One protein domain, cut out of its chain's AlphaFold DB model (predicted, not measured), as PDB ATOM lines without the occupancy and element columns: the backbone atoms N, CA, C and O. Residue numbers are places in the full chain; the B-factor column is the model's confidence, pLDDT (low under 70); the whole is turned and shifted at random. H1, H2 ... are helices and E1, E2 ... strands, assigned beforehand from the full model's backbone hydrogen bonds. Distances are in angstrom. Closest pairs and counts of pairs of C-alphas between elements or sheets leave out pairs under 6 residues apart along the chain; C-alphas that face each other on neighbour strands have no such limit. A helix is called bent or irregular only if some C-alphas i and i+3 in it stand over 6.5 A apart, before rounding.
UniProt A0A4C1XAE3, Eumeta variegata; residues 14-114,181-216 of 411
ATOM      1  N   ALA A  14     -11.669  63.588 121.751       37.94
ATOM      2  CA  ALA A  14     -12.907  62.858 121.584       37.94
ATOM      3  C   ALA A  14     -12.506  61.381 121.570       37.94
ATOM      4  O   ALA A  14     -11.512  61.018 120.932       37.94
ATOM      5  N   ALA A  15     -13.157  60.578 122.406       36.62
ATOM      6  CA  ALA A  15     -12.878  59.156 122.512       36.62
ATOM      7  C   ALA A  15     -12.696  58.560 121.104       36.62
ATOM      8  O   ALA A  15     -13.453  58.915 120.206       36.62
ATOM      9  N   ASN A  16     -11.661  57.731 120.918       42.66
ATOM     10  CA  ASN A  16     -11.316  57.078 119.650       42.66
ATOM     11  C   ASN A  16     -12.513  56.271 119.107       42.66
ATOM     12  O   ASN A  16     -12.590  55.061 119.305       42.66
ATOM     13  N   PHE A  17     -13.434  56.933 118.421       48.38
ATOM     14  CA  PHE A  17     -14.500  56.319 117.654       48.38
ATOM     15  C   PHE A  17     -14.216  56.647 116.195       48.38
ATOM     16  O   PHE A  17     -14.543  57.729 115.718       48.38
ATOM     17  N   THR A  18     -13.581  55.725 115.475       60.97
ATOM     18  CA  THR A  18     -13.602  55.762 114.011       60.97
ATOM     19  C   THR A  18     -15.018  55.402 113.575       60.97
ATOM     20  O   THR A  18     -15.359  54.224 113.486       60.97
ATOM     21  N   LEU A  19     -15.871  56.412 113.400       72.69
ATOM     22  CA  LEU A  19     -17.183  56.245 112.786       72.69
ATOM     23  C   LEU A  19     -16.994  56.172 111.274       72.69
ATOM     24  O   LEU A  19     -16.301  56.999 110.682       72.69
ATOM     25  N   THR A  20     -17.639  55.199 110.639       80.25
ATOM     26  CA  THR A  20     -17.771  55.216 109.180       80.25
ATOM     27  C   THR A  20     -18.668  56.377 108.754       80.25
ATOM     28  O   THR A  20     -19.556  56.795 109.503       80.25
ATOM     29  N   ILE A  21     -18.480  56.873 107.528       77.69
ATOM     30  CA  ILE A  21     -19.358  57.908 106.971       77.69
ATOM     31  C   ILE A  21     -20.829  57.469 106.988       77.69
ATOM     32  O   ILE A  21     -21.702  58.277 107.286       77.69
ATOM     33  N   ASP A  22     -21.111  56.190 106.732       79.44
ATOM     34  CA  ASP A  22     -22.478  55.665 106.730       79.44
ATOM     35  C   ASP A  22     -23.081  55.654 108.138       79.44
ATOM     36  O   ASP A  22     -24.249  56.004 108.311       79.44
ATOM     37  N   CYS A  23     -22.278  55.354 109.166       84.19
ATOM     38  CA  CYS A  23     -22.709  55.491 110.556       84.19
ATOM     39  C   CYS A  23     -23.002  56.946 110.922       84.19
ATOM     40  O   CYS A  23     -24.036  57.220 111.532       84.19
ATOM     41  N   LEU A  24     -22.129  57.881 110.533       84.81
ATOM     42  CA  LEU A  24     -22.335  59.303 110.796       84.81
ATOM     43  C   LEU A  24     -23.610  59.808 110.113       84.81
ATOM     44  O   LEU A  24     -24.445  60.439 110.756       84.81
ATOM     45  N   VAL A  25     -23.807  59.471 108.837       84.12
ATOM     46  CA  VAL A  25     -25.014  59.818 108.076       84.12
ATOM     47  C   VAL A  25     -26.267  59.239 108.735       84.12
ATOM     48  O   VAL A  25     -27.233  59.971 108.949       84.12
ATOM     49  N   CYS A  26     -26.242  57.961 109.119       85.69
ATOM     50  CA  CYS A  26     -27.365  57.329 109.803       85.69
ATOM     51  C   CYS A  26     -27.693  58.033 111.129       85.69
ATOM     52  O   CYS A  26     -28.843  58.404 111.362       85.69
ATOM     53  N   ARG A  27     -26.689  58.281 111.981       86.75
ATOM     54  CA  ARG A  27     -26.890  58.956 113.273       86.75
ATOM     55  C   ARG A  27     -27.433  60.371 113.094       86.75
ATOM     56  O   ARG A  27     -28.333  60.771 113.821       86.75
ATOM     57  N   SER A  28     -26.969  61.086 112.072       85.56
ATOM     58  CA  SER A  28     -27.453  62.430 111.725       85.56
ATOM     59  C   SER A  28     -28.923  62.436 111.325       85.56
ATOM     60  O   SER A  28     -29.680  63.305 111.754       85.56
ATOM     61  N   ALA A  29     -29.345  61.449 110.528       87.31
ATOM     62  CA  ALA A  29     -30.749  61.280 110.173       87.31
ATOM     63  C   ALA A  29     -31.608  61.021 111.421       87.31
ATOM     64  O   ALA A  29     -32.710  61.557 111.526       87.31
ATOM     65  N   PHE A  30     -31.089  60.262 112.393       87.50
ATOM     66  CA  PHE A  30     -31.768  60.038 113.670       87.50
ATOM     67  C   PHE A  30     -31.858  61.286 114.533       87.50
ATOM     68  O   PHE A  30     -32.937  61.558 115.044       87.50
ATOM     69  N   VAL A  31     -30.792  62.078 114.635       87.06
ATOM     70  CA  VAL A  31     -30.827  63.366 115.343       87.06
ATOM     71  C   VAL A  31     -31.895  64.283 114.739       87.06
ATOM     72  O   VAL A  31     -32.734  64.820 115.462       87.06
ATOM     73  N   ALA A  32     -31.924  64.419 113.408       87.50
ATOM     74  CA  ALA A  32     -32.935  65.223 112.722       87.50
ATOM     75  C   ALA A  32     -34.359  64.701 112.986       87.50
ATOM     76  O   ALA A  32     -35.279  65.479 113.243       87.50
ATOM     77  N   LEU A  33     -34.536  63.378 112.962       89.69
ATOM     78  CA  LEU A  33     -35.815  62.731 113.226       89.69
ATOM     79  C   LEU A  33     -36.271  62.914 114.684       89.69
ATOM     80  O   LEU A  33     -37.429  63.244 114.921       89.69
ATOM     81  N   GLU A  34     -35.380  62.742 115.659       88.81
ATOM     82  CA  GLU A  34     -35.660  62.933 117.087       88.81
ATOM     83  C   GLU A  34     -36.072  64.383 117.383       88.81
ATOM     84  O   GLU A  34     -37.091  64.612 118.042       88.81
ATOM     85  N   GLN A  35     -35.357  65.365 116.822       88.81
ATOM     86  CA  GLN A  35     -35.708  66.783 116.940       88.81
ATOM     87  C   GLN A  35     -37.066  67.097 116.310       88.81
ATOM     88  O   GLN A  35     -37.888  67.779 116.925       88.81
ATOM     89  N   GLY A  36     -37.328  66.576 115.111       91.75
ATOM     90  CA  GLY A  36     -38.607  66.771 114.437       91.75
ATOM     91  C   GLY A  36     -39.782  66.163 115.209       91.75
ATOM     92  O   GLY A  36     -40.823  66.803 115.384       91.75
ATOM     93  N   VAL A  37     -39.596  64.962 115.769       91.81
ATOM     94  CA  VAL A  37     -40.586  64.317 116.643       91.81
ATOM     95  C   VAL A  37     -40.826  65.139 117.912       91.81
ATOM     96  O   VAL A  37     -41.985  65.316 118.299       91.81
ATOM     97  N   ALA A  38     -39.771  65.669 118.539       90.75
ATOM     98  CA  ALA A  38     -39.872  66.517 119.728       90.75
ATOM     99  C   ALA A  38     -40.593  67.849 119.450       90.75
ATOM    100  O   ALA A  38     -41.312  68.357 120.310       90.75
ATOM    101  N   GLN A  39     -40.454  68.389 118.236       94.00
ATOM    102  CA  GLN A  39     -41.149  69.596 117.772       94.00
ATOM    103  C   GLN A  39     -42.604  69.342 117.346       94.00
ATOM    104  O   GLN A  39     -43.332  70.289 117.054       94.00
ATOM    105  N   GLY A  40     -43.055  68.084 117.336       94.44
ATOM    106  CA  GLY A  40     -44.426  67.725 116.978       94.44
ATOM    107  C   GLY A  40     -44.704  67.733 115.474       94.44
ATOM    108  O   GLY A  40     -45.868  67.862 115.092       94.44
ATOM    109  N   GLN A  41     -43.673  67.584 114.637       96.12
ATOM    110  CA  GLN A  41     -43.834  67.470 113.187       96.12
ATOM    111  C   GLN A  41     -44.668  66.236 112.808       96.12
ATOM    112  O   GLN A  41     -44.653  65.196 113.480       96.12
ATOM    113  N   SER A  42     -45.427  66.367 111.723       96.06
ATOM    114  CA  SER A  42     -46.221  65.294 111.128       96.06
ATOM    115  C   SER A  42     -45.341  64.252 110.433       96.06
ATOM    116  O   SER A  42     -44.178  64.501 110.119       96.06
ATOM    117  N   TYR A  43     -45.897  63.067 110.159       93.56
ATOM    118  CA  TYR A  43     -45.170  62.030 109.416       93.56
ATOM    119  C   TYR A  43     -44.743  62.500 108.026       93.56
ATOM    120  O   TYR A  43     -43.634  62.180 107.624       93.56
ATOM    121  N   ASP A  44     -45.572  63.284 107.335       94.81
ATOM    122  CA  ASP A  44     -45.240  63.786 106.000       94.81
ATOM    123  C   ASP A  44     -44.068  64.781 106.053       94.81
ATOM    124  O   ASP A  44     -43.113  64.636 105.294       94.81
ATOM    125  N   GLU A  45     -44.067  65.717 107.012       96.00
ATOM    126  CA  GLU A  45     -42.949  66.656 107.213       96.00
ATOM    127  C   GLU A  45     -41.640  65.922 107.540       96.00
ATOM    128  O   GLU A  45     -40.594  66.217 106.962       96.00
ATOM    129  N   LEU A  46     -41.696  64.927 108.433       94.69
ATOM    130  CA  LEU A  46     -40.537  64.099 108.775       94.69
ATOM    131  C   LEU A  46     -40.054  63.278 107.574       94.69
ATOM    132  O   LEU A  46     -38.848  63.163 107.344       94.69
ATOM    133  N   THR A  47     -40.976  62.718 106.788       95.38
ATOM    134  CA  THR A  47     -40.644  61.974 105.570       95.38
ATOM    135  C   THR A  47     -39.943  62.871 104.561       95.38
ATOM    136  O   THR A  47     -38.917  62.458 104.021       95.38
ATOM    137  N   ASP A  48     -40.418  64.095 104.349       94.50
ATOM    138  CA  ASP A  48     -39.805  65.035 103.412       94.50
ATOM    139  C   ASP A  48     -38.396  65.458 103.858       94.50
ATOM    140  O   ASP A  48     -37.476  65.490 103.034       94.50
ATOM    141  N   ILE A  49     -38.190  65.708 105.157       91.38
ATOM    142  CA  ILE A  49     -36.876  66.061 105.721       91.38
ATOM    143  C   ILE A  49     -35.866  64.930 105.495       91.38
ATOM    144  O   ILE A  49     -34.795  65.153 104.923       91.38
ATOM    145  N   ILE A  50     -36.209  63.703 105.897       91.25
ATOM    146  CA  ILE A  50     -35.290  62.562 105.797       91.25
ATOM    147  C   ILE A  50     -35.082  62.141 104.334       91.25
ATOM    148  O   ILE A  50     -33.963  61.800 103.949       91.25
ATOM    149  N   THR A  51     -36.107  62.248 103.484       92.38
ATOM    150  CA  THR A  51     -35.974  62.020 102.032       92.38
ATOM    151  C   THR A  51     -35.024  63.035 101.403       92.38
ATOM    152  O   THR A  51     -34.148  62.664 100.620       92.38
ATOM    153  N   THR A  52     -35.146  64.314 101.773       89.38
ATOM    154  CA  THR A  52     -34.262  65.378 101.277       89.38
ATOM    155  C   THR A  52     -32.818  65.120 101.684       89.38
ATOM    156  O   THR A  52     -31.922  65.245 100.847       89.38
ATOM    157  N   LEU A  53     -32.582  64.706 102.932       86.06
ATOM    158  CA  LEU A  53     -31.254  64.324 103.410       86.06
ATOM    159  C   LEU A  53     -30.693  63.134 102.611       86.06
ATOM    160  O   LEU A  53     -29.573  63.204 102.111       86.06
ATOM    161  N   CYS A  54     -31.498  62.085 102.418       86.81
ATOM    162  CA  CYS A  54     -31.129  60.875 101.677       86.81
ATOM    163  C   CYS A  54     -30.678  61.177 100.236       86.81
ATOM    164  O   CYS A  54     -29.582  60.786  99.823       86.81
ATOM    165  N   VAL A  55     -31.473  61.955  99.496       85.56
ATOM    166  CA  VAL A  55     -31.164  62.337  98.108       85.56
ATOM    167  C   VAL A  55     -29.987  63.313  98.041       85.56
ATOM    168  O   VAL A  55     -29.133  63.208  97.156       85.56
ATOM    169  N   SER A  56     -29.904  64.268  98.971       82.62
ATOM    170  CA  SER A  56     -28.835  65.278  98.973       82.62
ATOM    171  C   SER A  56     -27.465  64.658  99.224       82.62
ATOM    172  O   SER A  56     -26.497  65.059  98.583       82.62
ATOM    173  N   LEU A  57     -27.404  63.633 100.076       78.44
ATOM    174  CA  LEU A  57     -26.190  62.871 100.359       78.44
ATOM    175  C   LEU A  57     -25.854  61.829  99.282       78.44
ATOM    176  O   LEU A  57     -24.795  61.207  99.351       78.44
ATOM    177  N   GLY A  58     -26.720  61.647  98.278       75.12
ATOM    178  CA  GLY A  58     -26.531  60.653  97.223       75.12
ATOM    179  C   GLY A  58     -26.546  59.224  97.761       75.12
ATOM    180  O   GLY A  58     -25.715  58.424  97.340       75.12
ATOM    181  N   ILE A  59     -27.421  58.943  98.733       79.94
ATOM    182  CA  ILE A  59     -27.631  57.587  99.255       79.94
ATOM    183  C   ILE A  59     -28.344  56.759  98.192       79.94
ATOM    184  O   ILE A  59     -27.809  55.759  97.743       79.94
ATOM    185  N   GLU A  60     -29.517  57.225  97.771       85.81
ATOM    186  CA  GLU A  60     -30.349  56.590  96.758       85.81
ATOM    187  C   GLU A  60     -31.135  57.656  95.982       85.81
ATOM    188  O   GLU A  60     -31.098  58.854  96.297       85.81
ATOM    189  N   ASN A  61     -31.850  57.235  94.940       87.25
ATOM    190  CA  ASN A  61     -32.738  58.132  94.208       87.25
ATOM    191  C   ASN A  61     -34.003  58.494  95.016       87.25
ATOM    192  O   ASN A  61     -34.312  57.897  96.048       87.25
ATOM    193  N   TYR A  62     -34.759  59.488  94.536       90.75
ATOM    194  CA  TYR A  62     -35.940  59.988  95.248       90.75
ATOM    195  C   TYR A  62     -36.996  58.909  95.516       90.75
ATOM    196  O   TYR A  62     -37.548  58.890  96.609       90.75
ATOM    197  N   ASN A  63     -37.268  58.015  94.560       91.38
ATOM    198  CA  ASN A  63     -38.313  56.999  94.711       91.38
ATOM    199  C   ASN A  63     -37.954  56.011  95.824       91.38
ATOM    200  O   ASN A  63     -38.775  55.753  96.706       91.38
ATOM    201  N   VAL A  64     -36.710  55.528  95.820       91.94
ATOM    202  CA  VAL A  64     -36.189  54.608  96.836       91.94
ATOM    203  C   VAL A  64     -36.138  55.294  98.203       91.94
ATOM    204  O   VAL A  64     -36.700  54.776  99.169       91.94
ATOM    205  N   CYS A  65     -35.544  56.493  98.291       92.81
ATOM    206  CA  CYS A  65     -35.473  57.268  99.534       92.81
ATOM    207  C   CYS A  65     -36.871  57.541 100.110       92.81
ATOM    208  O   CYS A  65     -37.130  57.235 101.273       92.81
ATOM    209  N   TYR A  66     -37.784  58.090  99.305       95.81
ATOM    210  CA  TYR A  66     -39.129  58.449  99.749       95.81
ATOM    211  C   TYR A  66     -39.916  57.219 100.198       95.81
ATOM    212  O   TYR A  66     -40.491  57.227 101.285       95.81
ATOM    213  N   GLY A  67     -39.918  56.149  99.397       95.00
ATOM    214  CA  GLY A  67     -40.636  54.917  99.711       95.00
ATOM    215  C   GLY A  67     -40.128  54.252 100.991       95.00
ATOM    216  O   GLY A  67     -40.909  53.986 101.909       95.00
ATOM    217  N   ALA A  68     -38.807  54.076 101.116       91.31
ATOM    218  CA  ALA A  68     -38.193  53.466 102.292       91.31
ATOM    219  C   ALA A  68     -38.458  54.282 103.568       91.31
ATOM    220  O   ALA A  68     -38.847  53.720 104.597       91.31
ATOM    221  N   VAL A  69     -38.300  55.609 103.504       92.62
ATOM    222  CA  VAL A  69     -38.546  56.510 104.638       92.62
ATOM    223  C   VAL A  69     -40.022  56.510 105.017       92.62
ATOM    224  O   VAL A  69     -40.353  56.328 106.188       92.62
ATOM    225  N   LYS A  70     -40.922  56.678 104.043       94.44
ATOM    226  CA  LYS A  70     -42.371  56.744 104.269       94.44
ATOM    227  C   LYS A  70     -42.906  55.483 104.929       94.44
ATOM    228  O   LYS A  70     -43.671  55.575 105.887       94.44
ATOM    229  N   LEU A  71     -42.496  54.311 104.444       88.12
ATOM    230  CA  LEU A  71     -42.932  53.034 105.004       88.12
ATOM    231  C   LEU A  71     -42.473  52.871 106.457       88.12
ATOM    232  O   LEU A  71     -43.253  52.435 107.302       88.12
ATOM    233  N   ASN A  72     -41.239  53.266 106.774       86.06
ATOM    234  CA  ASN A  72     -40.679  53.112 108.116       86.06
ATOM    235  C   ASN A  72     -41.071  54.236 109.093       86.06
ATOM    236  O   ASN A  72     -40.958  54.047 110.304       86.06
ATOM    237  N   MET A  73     -41.575  55.379 108.621       89.62
ATOM    238  CA  MET A  73     -41.830  56.549 109.471       89.62
ATOM    239  C   MET A  73     -42.733  56.261 110.685       89.62
ATOM    240  O   MET A  73     -42.344  56.611 111.803       89.62
ATOM    241  N   PRO A  74     -43.886  55.568 110.553       86.31
ATOM    242  CA  PRO A  74     -44.754  55.317 111.702       86.31
ATOM    243  C   PRO A  74     -44.081  54.498 112.813       86.31
ATOM    244  O   PRO A  74     -44.250  54.812 113.992       86.31
ATOM    245  N   ILE A  75     -43.302  53.466 112.454       77.19
ATOM    246  CA  ILE A  75     -42.606  52.629 113.441       77.19
ATOM    247  C   ILE A  75     -41.420  53.373 114.059       77.19
ATOM    248  O   ILE A  75     -41.208  53.273 115.264       77.19
ATOM    249  N   LEU A  76     -40.698  54.182 113.281       82.38
ATOM    250  CA  LEU A  76     -39.598  55.000 113.786       82.38
ATOM    251  C   LEU A  76     -40.073  56.024 114.819       82.38
ATOM    252  O   LEU A  76     -39.524  56.088 115.918       82.38
ATOM    253  N   VAL A  77     -41.141  56.771 114.517       86.44
ATOM    254  CA  VAL A  77     -41.708  57.737 115.470       86.44
ATOM    255  C   VAL A  77     -42.257  57.034 116.711       86.44
ATOM    256  O   VAL A  77     -42.113  57.544 117.824       86.44
ATOM    257  N   TYR A  78     -42.854  55.849 116.552       82.00
ATOM    258  CA  TYR A  78     -43.274  55.039 117.693       82.00
ATOM    259  C   TYR A  78     -42.086  54.653 118.586       82.00
ATOM    260  O   TYR A  78     -42.164  54.843 119.798       82.00
ATOM    261  N   ILE A  79     -40.982  54.166 118.011       75.62
ATOM    262  CA  ILE A  79     -39.773  53.793 118.761       75.62
ATOM    263  C   ILE A  79     -39.211  55.007 119.502       75.62
ATOM    264  O   ILE A  79     -38.986  54.911 120.707       75.62
ATOM    265  N   ILE A  80     -39.059  56.149 118.826       82.25
ATOM    266  CA  ILE A  80     -38.530  57.387 119.422       82.25
ATOM    267  C   ILE A  80     -39.381  57.846 120.608       82.25
ATOM    268  O   ILE A  80     -38.852  58.214 121.651       82.25
ATOM    269  N   ARG A  81     -40.713  57.775 120.498       83.56
ATOM    270  CA  ARG A  81     -41.616  58.195 121.582       83.56
ATOM    271  C   ARG A  81     -41.645  57.244 122.777       83.56
ATOM    272  O   ARG A  81     -42.065  57.659 123.853       83.56
ATOM    273  N   ASN A  82     -41.271  55.979 122.588       78.12
ATOM    274  CA  ASN A  82     -41.489  54.928 123.585       78.12
ATOM    275  C   ASN A  82     -40.200  54.229 124.047       78.12
ATOM    276  O   ASN A  82     -40.294  53.246 124.781       78.12
ATOM    277  N   THR A  83     -39.015  54.701 123.647       70.38
ATOM    278  CA  THR A  83     -37.729  54.089 124.022       70.38
ATOM    279  C   THR A  83     -36.879  55.076 124.833       70.38
ATOM    280  O   THR A  83     -36.659  56.191 124.374       70.38
ATOM    281  N   PRO A  84     -36.385  54.700 126.031       62.62
ATOM    282  CA  PRO A  84     -35.684  55.615 126.943       62.62
ATOM    283  C   PRO A  84     -34.174  55.799 126.666       62.62
ATOM    284  O   PRO A  84     -33.496  56.451 127.455       62.62
ATOM    285  N   ILE A  85     -33.630  55.207 125.598       62.22
ATOM    286  CA  ILE A  85     -32.191  55.168 125.255       62.22
ATOM    287  C   ILE A  85     -31.991  55.886 123.909       62.22
ATOM    288  O   ILE A  85     -32.908  55.787 123.089       62.22
ATOM    289  N   PRO A  86     -30.845  56.567 123.652       62.75
ATOM    290  CA  PRO A  86     -30.550  57.175 122.350       62.75
ATOM    291  C   PRO A  86     -30.765  56.170 121.216       62.75
ATOM    292  O   PRO A  86     -30.004  55.213 121.042       62.75
ATOM    293  N   VAL A  87     -31.850  56.374 120.463       68.94
ATOM    294  CA  VAL A  87     -32.338  55.404 119.480       68.94
ATOM    295  C   VAL A  87     -31.345  55.323 118.330       68.94
ATOM    296  O   VAL A  87     -31.062  54.226 117.858       68.94
ATOM    297  N   GLY A  88     -30.749  56.455 117.945       77.62
ATOM    298  CA  GLY A  88     -29.815  56.546 116.826       77.62
ATOM    299  C   GLY A  88     -28.580  55.648 116.937       77.62
ATOM    300  O   GLY A  88     -28.238  54.985 115.961       77.62
ATOM    301  N   GLN A  89     -27.921  55.557 118.100       80.31
ATOM    302  CA  GLN A  89     -26.690  54.759 118.226       80.31
ATOM    303  C   GLN A  89     -26.952  53.268 118.006       80.31
ATOM    304  O   GLN A  89     -26.329  52.639 117.148       80.31
ATOM    305  N   THR A  90     -27.904  52.720 118.760       77.06
ATOM    306  CA  THR A  90     -28.311  51.319 118.656       77.06
ATOM    307  C   THR A  90     -28.909  51.022 117.287       77.06
ATOM    308  O   THR A  90     -28.560  50.024 116.659       77.06
ATOM    309  N   PHE A  91     -29.791  51.892 116.795       78.44
ATOM    310  CA  PHE A  91     -30.435  51.710 115.502       78.44
ATOM    311  C   PHE A  91     -29.414  51.633 114.369       78.44
ATOM    312  O   PHE A  91     -29.463  50.713 113.555       78.44
ATOM    313  N   CYS A  92     -28.479  52.580 114.317       82.31
ATOM    314  CA  CYS A  92     -27.508  52.642 113.233       82.31
ATOM    315  C   CYS A  92     -26.513  51.486 113.295       82.31
ATOM    316  O   CYS A  92     -26.155  50.941 112.254       82.31
ATOM    317  N   ALA A  93     -26.129  51.041 114.494       79.50
ATOM    318  CA  ALA A  93     -25.324  49.834 114.661       79.50
ATOM    319  C   ALA A  93     -26.027  48.576 114.126       79.50
ATOM    320  O   ALA A  93     -25.390  47.725 113.502       79.50
ATOM    321  N   LEU A  94     -27.341  48.478 114.326       73.50
ATOM    322  CA  LEU A  94     -28.167  47.371 113.855       73.50
ATOM    323  C   LEU A  94     -28.387  47.389 112.339       73.50
ATOM    324  O   LEU A  94     -28.094  46.414 111.648       73.50
ATOM    325  N   VAL A  95     -28.875  48.506 111.800       73.75
ATOM    326  CA  VAL A  95     -29.218  48.613 110.373       73.75
ATOM    327  C   VAL A  95     -27.982  48.508 109.486       73.75
ATOM    328  O   VAL A  95     -28.038  47.859 108.445       73.75
ATOM    329  N   LEU A  96     -26.846  49.059 109.922       75.38
ATOM    330  CA  LEU A  96     -25.575  48.944 109.200       75.38
ATOM    331  C   LEU A  96     -24.858  47.611 109.454       75.38
ATOM    332  O   LEU A  96     -23.737  47.429 108.987       75.38
ATOM    333  N   GLN A  97     -25.467  46.697 110.220       70.00
ATOM    334  CA  GLN A  97     -24.886  45.405 110.605       70.00
ATOM    335  C   GLN A  97     -23.495  45.541 111.260       70.00
ATOM    336  O   GLN A  97     -22.675  44.627 111.234       70.00
ATOM    337  N   GLY A  98     -23.235  46.701 111.869       67.50
ATOM    338  CA  GLY A  98     -21.981  47.060 112.522       67.50
ATOM    339  C   GLY A  98     -21.970  46.772 114.021       67.50
ATOM    340  O   GLY A  98     -20.957  47.022 114.662       67.50
ATOM    341  N   ALA A  99     -23.061  46.245 114.588       64.69
ATOM    342  CA  ALA A  99     -23.198  46.016 116.027       64.69
ATOM    343  C   ALA A  99     -22.046  45.181 116.620       64.69
ATOM    344  O   ALA A  99     -21.571  45.475 117.709       64.69
ATOM    345  N   THR A 100     -21.530  44.191 115.890       67.62
ATOM    346  CA  THR A 100     -20.412  43.347 116.353       67.62
ATOM    347  C   THR A 100     -19.028  43.938 116.069       67.62
ATOM    348  O   THR A 100     -18.026  43.392 116.530       67.62
ATOM    349  N   ASN A 101     -18.944  45.047 115.325       72.69
ATOM    350  CA  ASN A 101     -17.691  45.694 114.959       72.69
ATOM    351  C   ASN A 101     -17.638  47.130 115.514       72.69
ATOM    352  O   ASN A 101     -18.216  48.049 114.921       72.69
ATOM    353  N   PRO A 102     -16.872  47.373 116.594       70.38
ATOM    354  CA  PRO A 102     -16.812  48.687 117.236       70.38
ATOM    355  C   PRO A 102     -16.213  49.782 116.337       70.38
ATOM    356  O   PRO A 102     -16.339  50.960 116.658       70.38
ATOM    357  N   ASN A 103     -15.591  49.413 115.210       72.69
ATOM    358  CA  ASN A 103     -14.983  50.344 114.259       72.69
ATOM    359  C   ASN A 103     -15.916  50.741 113.098       72.69
ATOM    360  O   ASN A 103     -15.480  51.462 112.207       72.69
ATOM    361  N   VAL A 104     -17.155  50.232 113.049       75.31
ATOM    362  CA  VAL A 104     -18.114  50.549 111.970       75.31
ATOM    363  C   VAL A 104     -19.146  51.555 112.454       75.31
ATOM    364  O   VAL A 104     -19.204  52.686 111.963       75.31
ATOM    365  N   CYS A 105     -19.959  51.126 113.419       81.44
ATOM    366  CA  CYS A 105     -20.963  51.949 114.069       81.44
ATOM    367  C   CYS A 105     -21.154  51.423 115.498       81.44
ATOM    368  O   CYS A 105     -21.967  50.523 115.717       81.44
ATOM    369  N   PRO A 106     -20.343  51.896 116.458       80.31
ATOM    370  CA  PRO A 106     -20.380  51.399 117.823       80.31
ATOM    371  C   PRO A 106     -21.732  51.708 118.462       80.31
ATOM    372  O   PRO A 106     -22.393  52.688 118.121       80.31
ATOM    373  N   HIS A 107     -22.124  50.885 119.421       80.62
ATOM    374  CA  HIS A 107     -23.297  51.095 120.255       80.62
ATOM    375  C   HIS A 107     -22.941  50.729 121.694       80.62
ATOM    376  O   HIS A 107     -21.970  50.011 121.931       80.62
ATOM    377  N   ASN A 108     -23.707  51.247 122.647       77.31
ATOM    378  CA  ASN A 108     -23.566  50.905 124.056       77.31
ATOM    379  C   ASN A 108     -24.949  50.571 124.609       77.31
ATOM    380  O   ASN A 108     -25.652  51.447 125.111       77.31
ATOM    381  N   ASP A 109     -25.366  49.323 124.408       74.44
ATOM    382  CA  ASP A 109     -26.718  48.890 124.721       74.44
ATOM    383  C   ASP A 109     -26.729  47.456 125.256       74.44
ATOM    384  O   ASP A 109     -26.763  46.481 124.507       74.44
ATOM    385  N   ASP A 110     -26.740  47.337 126.582       73.94
ATOM    386  CA  ASP A 110     -26.727  46.060 127.307       73.94
ATOM    387  C   ASP A 110     -27.935  45.170 126.976       73.94
ATOM    388  O   ASP A 110     -27.964  43.991 127.318       73.94
ATOM    389  N   ARG A 111     -28.940  45.704 126.272       69.94
ATOM    390  CA  ARG A 111     -30.049  44.927 125.721       69.94
ATOM    391  C   ARG A 111     -29.586  43.906 124.681       69.94
ATOM    392  O   ARG A 111     -30.331  42.982 124.409       69.94
ATOM    393  N   PHE A 112     -28.398  44.006 124.095       66.19
ATOM    394  CA  PHE A 112     -27.896  42.932 123.223       66.19
ATOM    395  C   PHE A 112     -27.215  41.798 123.990       66.19
ATOM    396  O   PHE A 112     -27.061  40.709 123.439       66.19
ATOM    397  N   GLU A 113     -26.895  42.006 125.266       71.69
ATOM    398  CA  GLU A 113     -26.195  41.038 126.104       71.69
ATOM    399  C   GLU A 113     -27.191  40.242 126.952       71.69
ATOM    400  O   GLU A 113     -27.825  40.751 127.879       71.69
ATOM    401  N   TRP A 114     -27.353  38.959 126.638       68.56
ATOM    402  CA  TRP A 114     -28.276  38.083 127.353       68.56
ATOM    403  C   TRP A 114     -27.766  36.650 127.432       68.56
ATOM    404  O   TRP A 114     -26.941  36.200 126.641       68.56
ATOM    405  N   GLN A 181     -10.466  59.993 105.842       68.69
ATOM    406  CA  GLN A 181     -10.840  59.998 107.252       68.69
ATOM    407  C   GLN A 181     -10.747  61.410 107.848       68.69
ATOM    408  O   GLN A 181     -11.563  61.753 108.694       68.69
ATOM    409  N   THR A 182      -9.839  62.266 107.362       71.69
ATOM    410  CA  THR A 182      -9.746  63.654 107.843       71.69
ATOM    411  C   THR A 182     -10.971  64.488 107.474       71.69
ATOM    412  O   THR A 182     -11.405  65.309 108.272       71.69
ATOM    413  N   LEU A 183     -11.564  64.257 106.296       73.50
ATOM    414  CA  LEU A 183     -12.802  64.924 105.886       73.50
ATOM    415  C   LEU A 183     -13.990  64.447 106.732       73.50
ATOM    416  O   LEU A 183     -14.871  65.240 107.050       73.50
ATOM    417  N   ILE A 184     -14.007  63.163 107.109       71.31
ATOM    418  CA  ILE A 184     -15.008  62.636 108.043       71.31
ATOM    419  C   ILE A 184     -14.853  63.346 109.387       71.31
ATOM    420  O   ILE A 184     -15.824  63.924 109.862       71.31
ATOM    421  N   ASP A 185     -13.642  63.377 109.942       77.62
ATOM    422  CA  ASP A 185     -13.363  63.975 111.251       77.62
ATOM    423  C   ASP A 185     -13.700  65.484 111.299       77.62
ATOM    424  O   ASP A 185     -14.221  65.961 112.306       77.62
ATOM    425  N   GLU A 186     -13.464  66.232 110.213       81.31
ATOM    426  CA  GLU A 186     -13.816  67.660 110.088       81.31
ATOM    427  C   GLU A 186     -15.323  67.914 109.922       81.31
ATOM    428  O   GLU A 186     -15.805  68.997 110.251       81.31
ATOM    429  N   SER A 187     -16.070  66.921 109.433       81.75
ATOM    430  CA  SER A 187     -17.512  67.023 109.177       81.75
ATOM    431  C   SER A 187     -18.392  66.677 110.385       81.75
ATOM    432  O   SER A 187     -19.617  66.706 110.277       81.75
ATOM    433  N   VAL A 188     -17.801  66.321 111.532       84.44
ATOM    434  CA  VAL A 188     -18.548  65.916 112.733       84.44
ATOM    435  C   VAL A 188     -18.830  67.118 113.636       84.44
ATOM    436  O   VAL A 188     -17.919  67.772 114.141       84.44
ATOM    437  N   VAL A 189     -20.107  67.334 113.936       85.81
ATOM    438  CA  VAL A 189     -20.598  68.231 114.990       85.81
ATOM    439  C   VAL A 189     -21.315  67.431 116.076       85.81
ATOM    440  O   VAL A 189     -21.733  66.299 115.854       85.81
ATOM    441  N   VAL A 190     -21.458  68.002 117.274       85.00
ATOM    442  CA  VAL A 190     -22.232  67.381 118.360       85.00
ATOM    443  C   VAL A 190     -23.566  68.099 118.494       85.00
ATOM    444  O   VAL A 190     -23.596  69.297 118.775       85.00
ATOM    445  N   VAL A 191     -24.659  67.360 118.325       80.62
ATOM    446  CA  VAL A 191     -26.033  67.857 118.457       80.62
ATOM    447  C   VAL A 191     -26.734  67.012 119.513       80.62
ATOM    448  O   VAL A 191     -26.755  65.791 119.414       80.62
ATOM    449  N   ASP A 192     -27.233  67.654 120.569       79.50
ATOM    450  CA  ASP A 192     -27.906  66.993 121.701       79.50
ATOM    451  C   ASP A 192     -27.099  65.844 122.347       79.50
ATOM    452  O   ASP A 192     -27.647  64.912 122.928       79.50
ATOM    453  N   GLY A 193     -25.765  65.938 122.292       78.12
ATOM    454  CA  GLY A 193     -24.846  64.940 122.850       78.12
ATOM    455  C   GLY A 193     -24.473  63.803 121.893       78.12
ATOM    456  O   GLY A 193     -23.615  62.996 122.245       78.12
ATOM    457  N   GLU A 194     -25.035  63.771 120.683       79.06
ATOM    458  CA  GLU A 194     -24.744  62.774 119.651       79.06
ATOM    459  C   GLU A 194     -23.881  63.354 118.515       79.06
ATOM    460  O   GLU A 194     -24.079  64.505 118.112       79.06
ATOM    461  N   PRO A 195     -22.920  62.583 117.970       82.00
ATOM    462  CA  PRO A 195     -22.190  62.983 116.776       82.00
ATOM    463  C   PRO A 195     -23.127  62.973 115.562       82.00
ATOM    464  O   PRO A 195     -23.739  61.952 115.238       82.00
ATOM    465  N   ALA A 196     -23.194  64.108 114.881       83.25
ATOM    466  CA  ALA A 196     -23.973  64.338 113.678       83.25
ATOM    467  C   ALA A 196     -23.104  64.998 112.602       83.25
ATOM    468  O   ALA A 196     -22.035  65.542 112.869       83.25
ATOM    469  N   LEU A 197     -23.576  64.921 111.368       84.62
ATOM    470  CA  LEU A 197     -22.940  65.483 110.202       84.62
ATOM    471  C   LEU A 197     -23.243  66.975 110.117       84.62
ATOM    472  O   LEU A 197     -24.408  67.376 110.120       84.62
ATOM    473  N   ASP A 198     -22.200  67.781 109.968       85.44
ATOM    474  CA  ASP A 198     -22.329  69.177 109.586       85.44
ATOM    475  C   ASP A 198     -22.810  69.261 108.132       85.44
ATOM    476  O   ASP A 198     -22.121  68.855 107.189       85.44
ATOM    477  N   LEU A 199     -24.028  69.770 107.944       81.56
ATOM    478  CA  LEU A 199     -24.651  69.861 106.628       81.56
ATOM    479  C   LEU A 199     -23.945  70.863 105.703       81.56
ATOM    480  O   LEU A 199     -24.116  70.754 104.490       81.56
ATOM    481  N   ASP A 200     -23.083  71.749 106.218       84.69
ATOM    482  CA  ASP A 200     -22.207  72.581 105.380       84.69
ATOM    483  C   ASP A 200     -21.200  71.723 104.585       84.69
ATOM    484  O   ASP A 200     -20.756  72.097 103.495       84.69
ATOM    485  N   TYR A 201     -20.900  70.514 105.075       82.94
ATOM    486  CA  TYR A 201     -20.079  69.519 104.385       82.94
ATOM    487  C   TYR A 201     -20.899  68.576 103.499       82.94
ATOM    488  O   TYR A 201     -20.303  67.761 102.795       82.94
ATOM    489  N   ALA A 202     -22.235  68.678 103.456       78.88
ATOM    490  CA  ALA A 202     -23.077  67.765 102.678       78.88
ATOM    491  C   ALA A 202     -22.703  67.761 101.188       78.88
ATOM    492  O   ALA A 202     -22.576  66.692 100.595       78.88
ATOM    493  N   ASP A 203     -22.431  68.928 100.595       79.31
ATOM    494  CA  ASP A 203     -21.969  69.031  99.204       79.31
ATOM    495  C   ASP A 203     -20.556  68.474  99.007       79.31
ATOM    496  O   ASP A 203     -20.236  67.959  97.935       79.31
ATOM    497  N   ILE A 204     -19.683  68.582 100.012       77.81
ATOM    498  CA  ILE A 204     -18.327  68.020  99.966       77.81
ATOM    499  C   ILE A 204     -18.390  66.499 100.096       77.81
ATOM    500  O   ILE A 204     -17.683  65.818  99.373       77.81
ATOM    501  N   ILE A 205     -19.267  65.952 100.934       75.50
ATOM    502  CA  ILE A 205     -19.480  64.506 101.085       75.50
ATOM    503  C   ILE A 205     -20.173  63.933  99.862       75.50
ATOM    504  O   ILE A 205     -19.741  62.907  99.345       75.50
ATOM    505  N   LYS A 206     -21.194  64.620  99.347       75.81
ATOM    506  CA  LYS A 206     -21.828  64.289  98.074       75.81
ATOM    507  C   LYS A 206     -20.789  64.281  96.962       75.81
ATOM    508  O   LYS A 206     -20.718  63.316  96.210       75.81
ATOM    509  N   ARG A 207     -19.941  65.313  96.879       71.75
ATOM    510  CA  ARG A 207     -18.831  65.347  95.923       71.75
ATOM    511  C   ARG A 207     -17.794  64.276  96.197       71.75
ATOM    512  O   ARG A 207     -17.422  63.620  95.255       71.75
ATOM    513  N   GLY A 208     -17.400  63.989  97.429       66.69
ATOM    514  CA  GLY A 208     -16.467  62.910  97.765       66.69
ATOM    515  C   GLY A 208     -16.999  61.536  97.350       66.69
ATOM    516  O   GLY A 208     -16.277  60.754  96.727       66.69
ATOM    517  N   ARG A 209     -18.297  61.287  97.573       64.88
ATOM    518  CA  ARG A 209     -19.046  60.141  97.026       64.88
ATOM    519  C   ARG A 209     -19.078  60.157  95.486       64.88
ATOM    520  O   ARG A 209     -19.083  59.104  94.863       64.88
ATOM    521  N   GLN A 210     -19.047  61.337  94.856       60.22
ATOM    522  CA  GLN A 210     -19.044  61.545  93.397       60.22
ATOM    523  C   GLN A 210     -17.661  61.791  92.742       60.22
ATOM    524  O   GLN A 210     -17.605  61.886  91.521       60.22
ATOM    525  N   GLU A 211     -16.557  61.951  93.468       51.97
ATOM    526  CA  GLU A 211     -15.231  62.362  92.961       51.97
ATOM    527  C   GLU A 211     -14.195  61.251  93.158       51.97
ATOM    528  O   GLU A 211     -13.245  61.160  92.385       51.97
ATOM    529  N   SER A 212     -14.447  60.305  94.069       52.00
ATOM    530  CA  SER A 212     -13.737  59.016  94.198       52.00
ATOM    531  C   SER A 212     -13.971  58.047  93.010       52.00
ATOM    532  O   SER A 212     -13.721  56.845  93.087       52.00
ATOM    533  N   ARG A 213     -14.404  58.589  91.863       47.50
ATOM    534  CA  ARG A 213     -14.773  57.906  90.619       47.50
ATOM    535  C   ARG A 213     -13.551  57.454  89.824       47.50
ATOM    536  O   ARG A 213     -13.109  58.137  88.896       47.50
ATOM    537  N   ASN A 214     -13.032  56.264  90.106       41.12
ATOM    538  CA  ASN A 214     -12.156  55.594  89.145       41.12
ATOM    539  C   ASN A 214     -12.983  55.057  87.972       41.12
ATOM    540  O   ASN A 214     -13.673  54.051  88.078       41.12
ATOM    541  N   ARG A 215     -12.891  55.762  86.845       41.31
ATOM    542  CA  ARG A 215     -13.585  55.529  85.575       41.31
ATOM    543  C   ARG A 215     -13.220  54.171  84.954       41.31
ATOM    544  O   ARG A 215     -12.375  54.111  84.063       41.31
ATOM    545  N   PHE A 216     -13.866  53.092  85.378       45.00
ATOM    546  CA  PHE A 216     -13.940  51.885  84.559       45.00
ATOM    547  C   PHE A 216     -15.068  52.086  83.537       45.00
ATOM    548  O   PHE A 216     -16.137  52.566  83.914       45.00
TER     549      PHE A 216
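This is residues 14 to 114 and 181 to 216 of the 411 residues of a protein of Eumeta variegata (UniProt A0A4C1XAE3). Helix H1 runs through the middle, with H2, H4 and arm H3b of the bent helix H3 packed on it, and the small strand hairpin E1 E2 packed on it too. H3a folds back on H2; H6 leads away from the hairpin to a tail, residues 211 to 216, that sticks out. The printed part has 137 residues, mostly helix, with six named helices and two antiparallel strands in the order H1 H2 H3 H4 H5 E1 E2 H6. It is compact, with a radius of gyration of the C-alphas of 15.1 A and spans of 46 by 35 by 26 A.

H1, residues 21 to 38, begins at C-alpha 21 (-19.358, 57.908, 106.971) and is 25.6 A long. H2, residues 43 to 56, is 19.7 A long. H3, residues 62 to 82, was assigned as one helix by its hydrogen bonds but is bent, with C-alphas 71 and 74 7.3 A apart; its arms are H3a, residues 62 to 71, and H3b, residues 74 to 82. H4 is residues 87 to 95, H5 181 to 186, E1 188 to 191 and E2 194 to 197. H6, residues 199 to 211, is irregular, with C-alphas 200 and 203 7.1 A apart, and ends at C-alpha 211 (-15.231, 62.362, 92.961).

H1, with residues 29 to 37 alone, touches H2 in a helical hairpin, at a shallow tilt of 23 degrees; the closest C-alphas, of Ala 29 and Ile 50, are 6.4 A apart. H2 and H3a touch as a helical hairpin, closest at C-alphas of Thr 51 and Tyr 66, 5.3 A. H1 touches H4 with residues 23 to 31 alone, closest at C-alphas of Phe 30 and Gly 88, 5.1 A. The closest C-alphas of H1 and E2, of Ser 28 and Ala 196, are 4.4 A apart. In the hairpin E1 and E2, N 189 and O 196 are within hydrogen-bond range at 2.8 A. Every O i to N i+4 pair is within range in H1, H2, H3a, H3b, H4 and H5, and 7 of 9 in H6.

The C-alphas farthest apart, of Asn 82 and Phe 216, are 47.9 A apart. Residues 115 to 180 are not printed, and C-alphas 114 and 181 are 34.5 A apart across that cut; the links printed whole are tight. The mean pLDDT of the printed part is 78.7, and residues under 70 include 14 to 18 and 208 to 216.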